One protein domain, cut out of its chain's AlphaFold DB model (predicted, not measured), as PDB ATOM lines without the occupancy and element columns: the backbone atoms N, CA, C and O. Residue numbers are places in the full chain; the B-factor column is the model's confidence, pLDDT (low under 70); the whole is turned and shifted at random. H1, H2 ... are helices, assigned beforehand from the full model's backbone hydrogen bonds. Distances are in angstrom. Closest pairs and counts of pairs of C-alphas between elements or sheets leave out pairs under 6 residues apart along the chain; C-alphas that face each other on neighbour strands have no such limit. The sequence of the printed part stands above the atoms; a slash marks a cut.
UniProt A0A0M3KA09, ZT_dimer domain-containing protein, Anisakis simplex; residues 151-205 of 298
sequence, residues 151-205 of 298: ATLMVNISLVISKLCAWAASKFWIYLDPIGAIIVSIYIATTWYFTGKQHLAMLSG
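AT A GLANCE: This is residues 151 to 205 of the 298 residues of the protein "ZT_dimer domain-containing protein" of Anisakis simplex (UniProt A0A0M3KA09). Picture a narrow, flat V, a helical hairpin whose longer arm is H2 and shorter arm H1; the two meet near the tight link and spread from there, with little contact. The printed part has 55 residues with two named helices, H1 then H2, and no named strand: all helix. It is only just extended, close to loose, with a radius of gyration of the C-alphas of 15.3 A, and spans 52 by 23 by 7 A.

HOW THE PARTS SIT: Start at H2, residues 176 to 203, and look back to H1, residues 151 to 172. They touch through residues 166 to 170 of H1 and 176 to 177 of H2 alone; the closest C-alphas, of Ala 169 and Leu 176, are 5.8 A apart. They run opposite ways at a shallow tilt of 19 degrees. In H2 every O i to N i+4 pair is within hydrogen-bond range; in H1, 17 of 18.

IN THESE COORDINATES: Find C-alpha 176 at (52.064, -49.868, -13.466); H2 runs 39.9 A to C-alpha 203 at (47.030, -20.358, -39.838). H1 starts at C-alpha 151 (34.651, -34.852, -29.103) and runs 32.0 A.

THE WHOLE: The two C-alphas farthest apart, of Lys 171 and Gly 205, are 51.8 A apart. The printed part has no cut; pLDDT is under 70 at residues 172 to 173.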
ATOM      1  N   ALA A 151      33.408 -35.146 -29.815       85.38
ATOM      2  CA  ALA A 151      34.651 -34.852 -29.103       85.38
ATOM      3  C   ALA A 151      34.483 -35.012 -27.583       85.38
ATOM      4  O   ALA A 151      35.289 -35.666 -26.923       85.38
ATOM      5  N   THR A 152      33.385 -34.492 -27.033       90.00
ATOM      6  CA  THR A 152      33.074 -34.604 -25.599       90.00
ATOM      7  C   THR A 152      32.854 -36.062 -25.182       90.00
ATOM      8  O   THR A 152      33.327 -36.499 -24.134       90.00
ATOM      9  N   LEU A 153      32.171 -36.842 -26.023       90.19
ATOM     10  CA  LEU A 153      31.943 -38.269 -25.804       90.19
ATOM     11  C   LEU A 153      33.263 -39.056 -25.805       90.19
ATOM     12  O   LEU A 153      33.489 -39.858 -24.901       90.19
ATOM     13  N   MET A 154      34.163 -38.791 -26.758       83.62
ATOM     14  CA  MET A 154      35.493 -39.417 -26.816       83.62
ATOM     15  C   MET A 154      36.326 -39.117 -25.558       83.62
ATOM     16  O   MET A 154      36.981 -40.007 -25.004       83.62
ATOM     17  N   VAL A 155      36.260 -37.882 -25.052       87.62
ATOM     18  CA  VAL A 155      36.933 -37.487 -23.802       87.62
ATOM     19  C   VAL A 155      36.346 -38.233 -22.600       87.62
ATOM     20  O   VAL A 155      37.084 -38.776 -21.782       87.62
ATOM     21  N   ASN A 156      35.024 -38.349 -22.504       90.25
ATOM     22  CA  ASN A 156      34.399 -39.064 -21.390       90.25
ATOM     23  C   ASN A 156      34.719 -40.569 -21.400       90.25
ATOM     24  O   ASN A 156      34.991 -41.140 -20.345       90.25
ATOM     25  N   ILE A 157      34.750 -41.208 -22.574       90.81
ATOM     26  CA  ILE A 157      35.130 -42.625 -22.703       90.81
ATOM     27  C   ILE A 157      36.586 -42.841 -22.282       90.81
ATOM     28  O   ILE A 157      36.872 -43.746 -21.497       90.81
ATOM     29  N   SER A 158      37.506 -41.996 -22.754       84.75
ATOM     30  CA  SER A 158      38.925 -42.105 -22.389       84.75
ATOM     31  C   SER A 158      39.159 -41.913 -20.883       84.75
ATOM     32  O   SER A 158      39.975 -42.628 -20.297       84.75
ATOM     33  N   LEU A 159      38.380 -41.052 -20.217       86.94
ATOM     34  CA  LEU A 159      38.405 -40.906 -18.756       86.94
ATOM     35  C   LEU A 159      37.921 -42.165 -18.018       86.94
ATOM     36  O   LEU A 159      38.500 -42.530 -16.994       86.94
ATOM     37  N   VAL A 160      36.885 -42.844 -18.519       92.06
ATOM     38  CA  VAL A 160      36.384 -44.098 -17.924       92.06
ATOM     39  C   VAL A 160      37.412 -45.220 -18.066       92.06
ATOM     40  O   VAL A 160      37.699 -45.908 -17.087       92.06
ATOM     41  N   ILE A 161      38.014 -45.367 -19.250       87.69
ATOM     42  CA  ILE A 161      39.061 -46.368 -19.509       87.69
ATOM     43  C   ILE A 161      40.270 -46.128 -18.598       87.69
ATOM     44  O   ILE A 161      40.772 -47.069 -17.985       87.69
ATOM     45  N   SER A 162      40.698 -44.869 -18.451       83.12
ATOM     46  CA  SER A 162      41.806 -44.493 -17.567       83.12
ATOM     47  C   SER A 162      41.540 -44.889 -16.109       83.12
ATOM     48  O   SER A 162      42.367 -45.550 -15.482       83.12
ATOM     49  N   LYS A 163      40.340 -44.596 -15.587       85.56
ATOM     50  CA  LYS A 163      39.945 -44.990 -14.224       85.56
ATOM     51  C   LYS A 163      39.893 -46.507 -14.032       85.56
ATOM     52  O   LYS A 163      40.314 -46.997 -12.987       85.56
ATOM     53  N   LEU A 164      39.396 -47.248 -15.024       85.69
ATOM     54  CA  LEU A 164      39.329 -48.710 -14.966       85.69
ATOM     55  C   LEU A 164      40.733 -49.332 -14.958       85.69
ATOM     56  O   LEU A 164      41.000 -50.257 -14.190       85.69
ATOM     57  N   CYS A 165      41.642 -48.781 -15.767       80.19
ATOM     58  CA  CYS A 165      43.037 -49.199 -15.825       80.19
ATOM     59  C   CYS A 165      43.771 -48.895 -14.509       80.19
ATOM     60  O   CYS A 165      44.441 -49.773 -13.973       80.19
ATOM     61  N   ALA A 166      43.569 -47.708 -13.926       79.69
ATOM     62  CA  ALA A 166      44.134 -47.336 -12.625       79.69
ATOM     63  C   ALA A 166      43.623 -48.236 -11.483       79.69
ATOM     64  O   ALA A 166      44.397 -48.685 -10.635       79.69
ATOM     65  N   TRP A 167      42.329 -48.572 -11.483       83.06
ATOM     66  CA  TRP A 167      41.765 -49.522 -10.523       83.06
ATOM     67  C   TRP A 167      42.385 -50.921 -10.673       83.06
ATOM     68  O   TRP A 167      42.796 -51.520  -9.679       83.06
ATOM     69  N   ALA A 168      42.530 -51.421 -11.903       77.50
ATOM     70  CA  ALA A 168      43.169 -52.711 -12.164       77.50
ATOM     71  C   ALA A 168      44.663 -52.717 -11.775       77.50
ATOM     72  O   ALA A 168      45.136 -53.674 -11.157       77.50
ATOM     73  N   ALA A 169      45.384 -51.628 -12.061       72.75
ATOM     74  CA  ALA A 169      46.790 -51.428 -11.706       72.75
ATOM     75  C   ALA A 169      47.011 -51.502 -10.191       72.75
ATOM     76  O   ALA A 169      47.907 -52.210  -9.729       72.75
ATOM     77  N   SER A 170      46.133 -50.849  -9.419       70.62
ATOM     78  CA  SER A 170      46.208 -50.819  -7.954       70.62
ATOM     79  C   SER A 170      46.149 -52.207  -7.305       70.62
ATOM     80  O   SER A 170      46.662 -52.391  -6.203       70.62
ATOM     81  N   LYS A 171      45.558 -53.199  -7.987       71.38
ATOM     82  CA  LYS A 171      45.373 -54.553  -7.457       71.38
ATOM     83  C   LYS A 171      46.482 -55.535  -7.841       71.38
ATOM     84  O   LYS A 171      46.684 -56.503  -7.113       71.38
ATOM     85  N   PHE A 172      47.187 -55.302  -8.950       69.00
ATOM     86  CA  PHE A 172      48.144 -56.270  -9.496       69.00
ATOM     87  C   PHE A 172      49.604 -55.789  -9.521       69.00
ATOM     88  O   PHE A 172      50.488 -56.635  -9.408       69.00
ATOM     89  N   TRP A 173      49.900 -54.479  -9.642       68.88
ATOM     90  CA  TRP A 173      51.293 -53.998  -9.709       68.88
ATOM     91  C   TRP A 173      51.450 -52.489  -9.419       68.88
ATOM     92  O   TRP A 173      51.021 -51.644 -10.201       68.88
ATOM     93  N   ILE A 174      52.164 -52.136  -8.341       73.56
ATOM     94  CA  ILE A 174      52.397 -50.740  -7.893       73.56
ATOM     95  C   ILE A 174      53.146 -49.859  -8.915       73.56
ATOM     96  O   ILE A 174      52.917 -48.655  -8.978       73.56
ATOM     97  N   TYR A 175      54.015 -50.441  -9.744       77.44
ATOM     98  CA  TYR A 175      54.795 -49.711 -10.753       77.44
ATOM     99  C   TYR A 175      54.035 -49.452 -12.064       77.44
ATOM    100  O   TYR A 175      54.547 -48.757 -12.940       77.44
ATOM    101  N   LEU A 176      52.824 -49.993 -12.222       78.00
ATOM    102  CA  LEU A 176      52.064 -49.868 -13.466       78.00
ATOM    103  C   LEU A 176      51.447 -48.472 -13.634       78.00
ATOM    104  O   LEU A 176      51.330 -47.995 -14.758       78.00
ATOM    105  N   ASP A 177      51.141 -47.791 -12.529       80.88
ATOM    106  CA  ASP A 177      50.616 -46.421 -12.526       80.88
ATOM    107  C   ASP A 177      51.602 -45.384 -13.117       80.88
ATOM    108  O   ASP A 177      51.244 -44.727 -14.097       80.88
ATOM    109  N   PRO A 178      52.875 -45.279 -12.666       85.81
ATOM    110  CA  PRO A 178      53.824 -44.333 -13.263       85.81
ATOM    111  C   PRO A 178      54.191 -44.676 -14.717       85.81
ATOM    112  O   PRO A 178      54.356 -43.770 -15.532       85.81
ATOM    113  N   ILE A 179      54.279 -45.963 -15.077       87.00
ATOM    114  CA  ILE A 179      54.545 -46.388 -16.464       87.00
ATOM    115  C   ILE A 179      53.359 -46.028 -17.367       87.00
ATOM    116  O   ILE A 179      53.547 -45.455 -18.442       87.00
ATOM    117  N   GLY A 180      52.134 -46.309 -16.915       84.19
ATOM    118  CA  GLY A 180      50.908 -45.934 -17.614       84.19
ATOM    119  C   GLY A 180      50.796 -44.421 -17.800       84.19
ATOM    120  O   GLY A 180      50.500 -43.964 -18.902       84.19
ATOM    121  N   ALA A 181      51.117 -43.637 -16.766       85.06
ATOM    122  CA  ALA A 181      51.110 -42.179 -16.833       85.06
ATOM    123  C   ALA A 181      52.100 -41.629 -17.876       85.06
ATOM    124  O   ALA A 181      51.739 -40.733 -18.639       85.06
ATOM    125  N   ILE A 182      53.314 -42.185 -17.967       92.56
ATOM    126  CA  ILE A 182      54.308 -41.787 -18.981       92.56
ATOM    127  C   ILE A 182      53.808 -42.117 -20.392       92.56
ATOM    128  O   ILE A 182      53.868 -41.263 -21.278       92.56
ATOM    129  N   ILE A 183      53.269 -43.321 -20.606       90.25
ATOM    130  CA  ILE A 183      52.737 -43.742 -21.912       90.25
ATOM    131  C   ILE A 183      51.581 -42.832 -22.343       90.25
ATOM    132  O   ILE A 183      51.567 -42.335 -23.470       90.25
ATOM    133  N   VAL A 184      50.634 -42.562 -21.439       88.75
ATOM    134  CA  VAL A 184      49.497 -41.669 -21.706       88.75
ATOM    135  C   VAL A 184      49.970 -40.236 -21.956       88.75
ATOM    136  O   VAL A 184      49.467 -39.579 -22.865       88.75
ATOM    137  N   SER A 185      50.962 -39.751 -21.208       92.06
ATOM    138  CA  SER A 185      51.539 -38.419 -21.409       92.06
ATOM    139  C   SER A 185      52.148 -38.268 -22.806       92.06
ATOM    140  O   SER A 185      51.825 -37.311 -23.511       92.06
ATOM    141  N   ILE A 186      52.946 -39.244 -23.252       95.81
ATOM    142  CA  ILE A 186      53.536 -39.252 -24.600       95.81
ATOM    143  C   ILE A 186      52.443 -39.340 -25.676       95.81
ATOM    144  O   ILE A 186      52.512 -38.638 -26.689       95.81
ATOM    145  N   TYR A 187      51.405 -40.151 -25.463       90.62
ATOM    146  CA  TYR A 187      50.268 -40.257 -26.381       90.62
ATOM    147  C   TYR A 187      49.519 -38.925 -26.548       90.62
ATOM    148  O   TYR A 187      49.253 -38.484 -27.668       90.62
ATOM    149  N   ILE A 188      49.217 -38.243 -25.441       91.69
ATOM    150  CA  ILE A 188      48.567 -36.929 -25.476       91.69
ATOM    151  C   ILE A 188      49.496 -35.918 -26.158       91.69
ATOM    152  O   ILE A 188      49.062 -35.224 -27.075       91.69
ATOM    153  N   ALA A 189      50.774 -35.867 -25.778       94.69
ATOM    154  CA  ALA A 189      51.739 -34.931 -26.351       94.69
ATOM    155  C   ALA A 189      51.889 -35.095 -27.872       94.69
ATOM    156  O   ALA A 189      51.843 -34.108 -28.607       94.69
ATOM    157  N   THR A 190      52.008 -36.332 -28.362       94.12
ATOM    158  CA  THR A 190      52.086 -36.612 -29.806       94.12
ATOM    159  C   THR A 190      50.794 -36.225 -30.522       94.12
ATOM    160  O   THR A 190      50.856 -35.551 -31.549       94.12
ATOM    161  N   THR A 191      49.628 -36.548 -29.957       91.81
ATOM    162  CA  THR A 191      48.326 -36.148 -30.517       91.81
ATOM    163  C   THR A 191      48.214 -34.625 -30.648       91.81
ATOM    164  O   THR A 191      47.887 -34.119 -31.719       91.81
ATOM    165  N   TRP A 192      48.549 -33.873 -29.593       94.25
ATOM    166  CA  TRP A 192      48.537 -32.407 -29.624       94.25
ATOM    167  C   TRP A 192      49.561 -31.830 -30.599       94.25
ATOM    168  O   TRP A 192      49.266 -30.840 -31.261       94.25
ATOM    169  N   TYR A 193      50.734 -32.452 -30.732       95.19
ATOM    170  CA  TYR A 193      51.731 -32.040 -31.715       95.19
ATOM    171  C   TYR A 193      51.207 -32.181 -33.151       95.19
ATOM    172  O   TYR A 193      51.303 -31.236 -33.935       95.19
ATOM    173  N   PHE A 194      50.607 -33.322 -33.505       91.19
ATOM    174  CA  PHE A 194      50.063 -33.536 -34.850       91.19
ATOM    175  C   PHE A 194      48.881 -32.612 -35.155       91.19
ATOM    176  O   PHE A 194      48.877 -31.958 -36.201       91.19
ATOM    177  N   THR A 195      47.926 -32.503 -34.229       89.56
ATOM    178  CA  THR A 195      46.768 -31.605 -34.357       89.56
ATOM    179  C   THR A 195      47.212 -30.145 -34.431       89.56
ATOM    180  O   THR A 195      46.784 -29.397 -35.310       89.56
ATOM    181  N   GLY A 196      48.142 -29.741 -33.562       89.19
ATOM    182  CA  GLY A 196      48.714 -28.400 -33.548       89.19
ATOM    183  C   GLY A 196      49.414 -28.061 -34.860       89.19
ATOM    184  O   GLY A 196      49.183 -26.989 -35.409       89.19
ATOM    185  N   LYS A 197      50.195 -28.992 -35.424       88.62
ATOM    186  CA  LYS A 197      50.863 -28.795 -36.718       88.62
ATOM    187  C   LYS A 197      49.863 -28.570 -37.857       88.62
ATOM    188  O   LYS A 197      50.107 -27.725 -38.713       88.62
ATOM    189  N   GLN A 198      48.751 -29.305 -37.877       83.81
ATOM    190  CA  GLN A 198      47.711 -29.137 -38.899       83.81
ATOM    191  C   GLN A 198      47.037 -27.766 -38.794       83.81
ATOM    192  O   GLN A 198      46.960 -27.049 -39.789       83.81
ATOM    193  N   HIS A 199      46.620 -27.360 -37.594       84.19
ATOM    194  CA  HIS A 199      46.010 -26.043 -37.394       84.19
ATOM    195  C   HIS A 199      46.992 -24.894 -37.638       84.19
ATOM    196  O   HIS A 199      46.608 -23.876 -38.209       84.19
ATOM    197  N   LEU A 200      48.264 -25.064 -37.274       85.81
ATOM    198  CA  LEU A 200      49.304 -24.079 -37.553       85.81
ATOM    199  C   LEU A 200      49.537 -23.917 -39.060       85.81
ATOM    200  O   LEU A 200      49.684 -22.795 -39.529       85.81
ATOM    201  N   ALA A 201      49.511 -25.009 -39.830       80.38
ATOM    202  CA  ALA A 201      49.620 -24.939 -41.287       80.38
ATOM    203  C   ALA A 201      48.441 -24.177 -41.924       80.38
ATOM    204  O   ALA A 201      48.645 -23.441 -42.885       80.38
ATOM    205  N   MET A 202      47.233 -24.309 -41.369       76.81
ATOM    206  CA  MET A 202      46.060 -23.537 -41.809       76.81
ATOM    207  C   MET A 202      46.182 -22.050 -41.443       76.81
ATOM    208  O   MET A 202      45.801 -21.191 -42.228       76.81
ATOM    209  N   LEU A 203      46.754 -21.735 -40.275       80.56
ATOM    210  CA  LEU A 203      47.030 -20.358 -39.838       80.56
ATOM    211  C   LEU A 203      48.169 -19.695 -40.623       80.56
ATOM    212  O   LEU A 203      48.196 -18.477 -40.748       80.56
ATOM    213  N   SER A 204      49.099 -20.487 -41.158       78.88
ATOM    214  CA  SER A 204      50.241 -20.013 -41.943       78.88
ATOM    215  C   SER A 204      49.860 -19.499 -43.340       78.88
ATOM    216  O   SER A 204      50.755 -19.111 -44.086       78.88
ATOM    217  N   GLY A 205      48.579 -19.532 -43.727       76.75
ATOM    218  CA  GLY A 205      48.148 -19.091 -45.055       76.75
ATOM    219  C   GLY A 205      48.513 -20.078 -46.163       76.75
ATOM    220  O   GLY A 205      48.872 -19.673 -47.264       76.75
TER     221      GLY A 205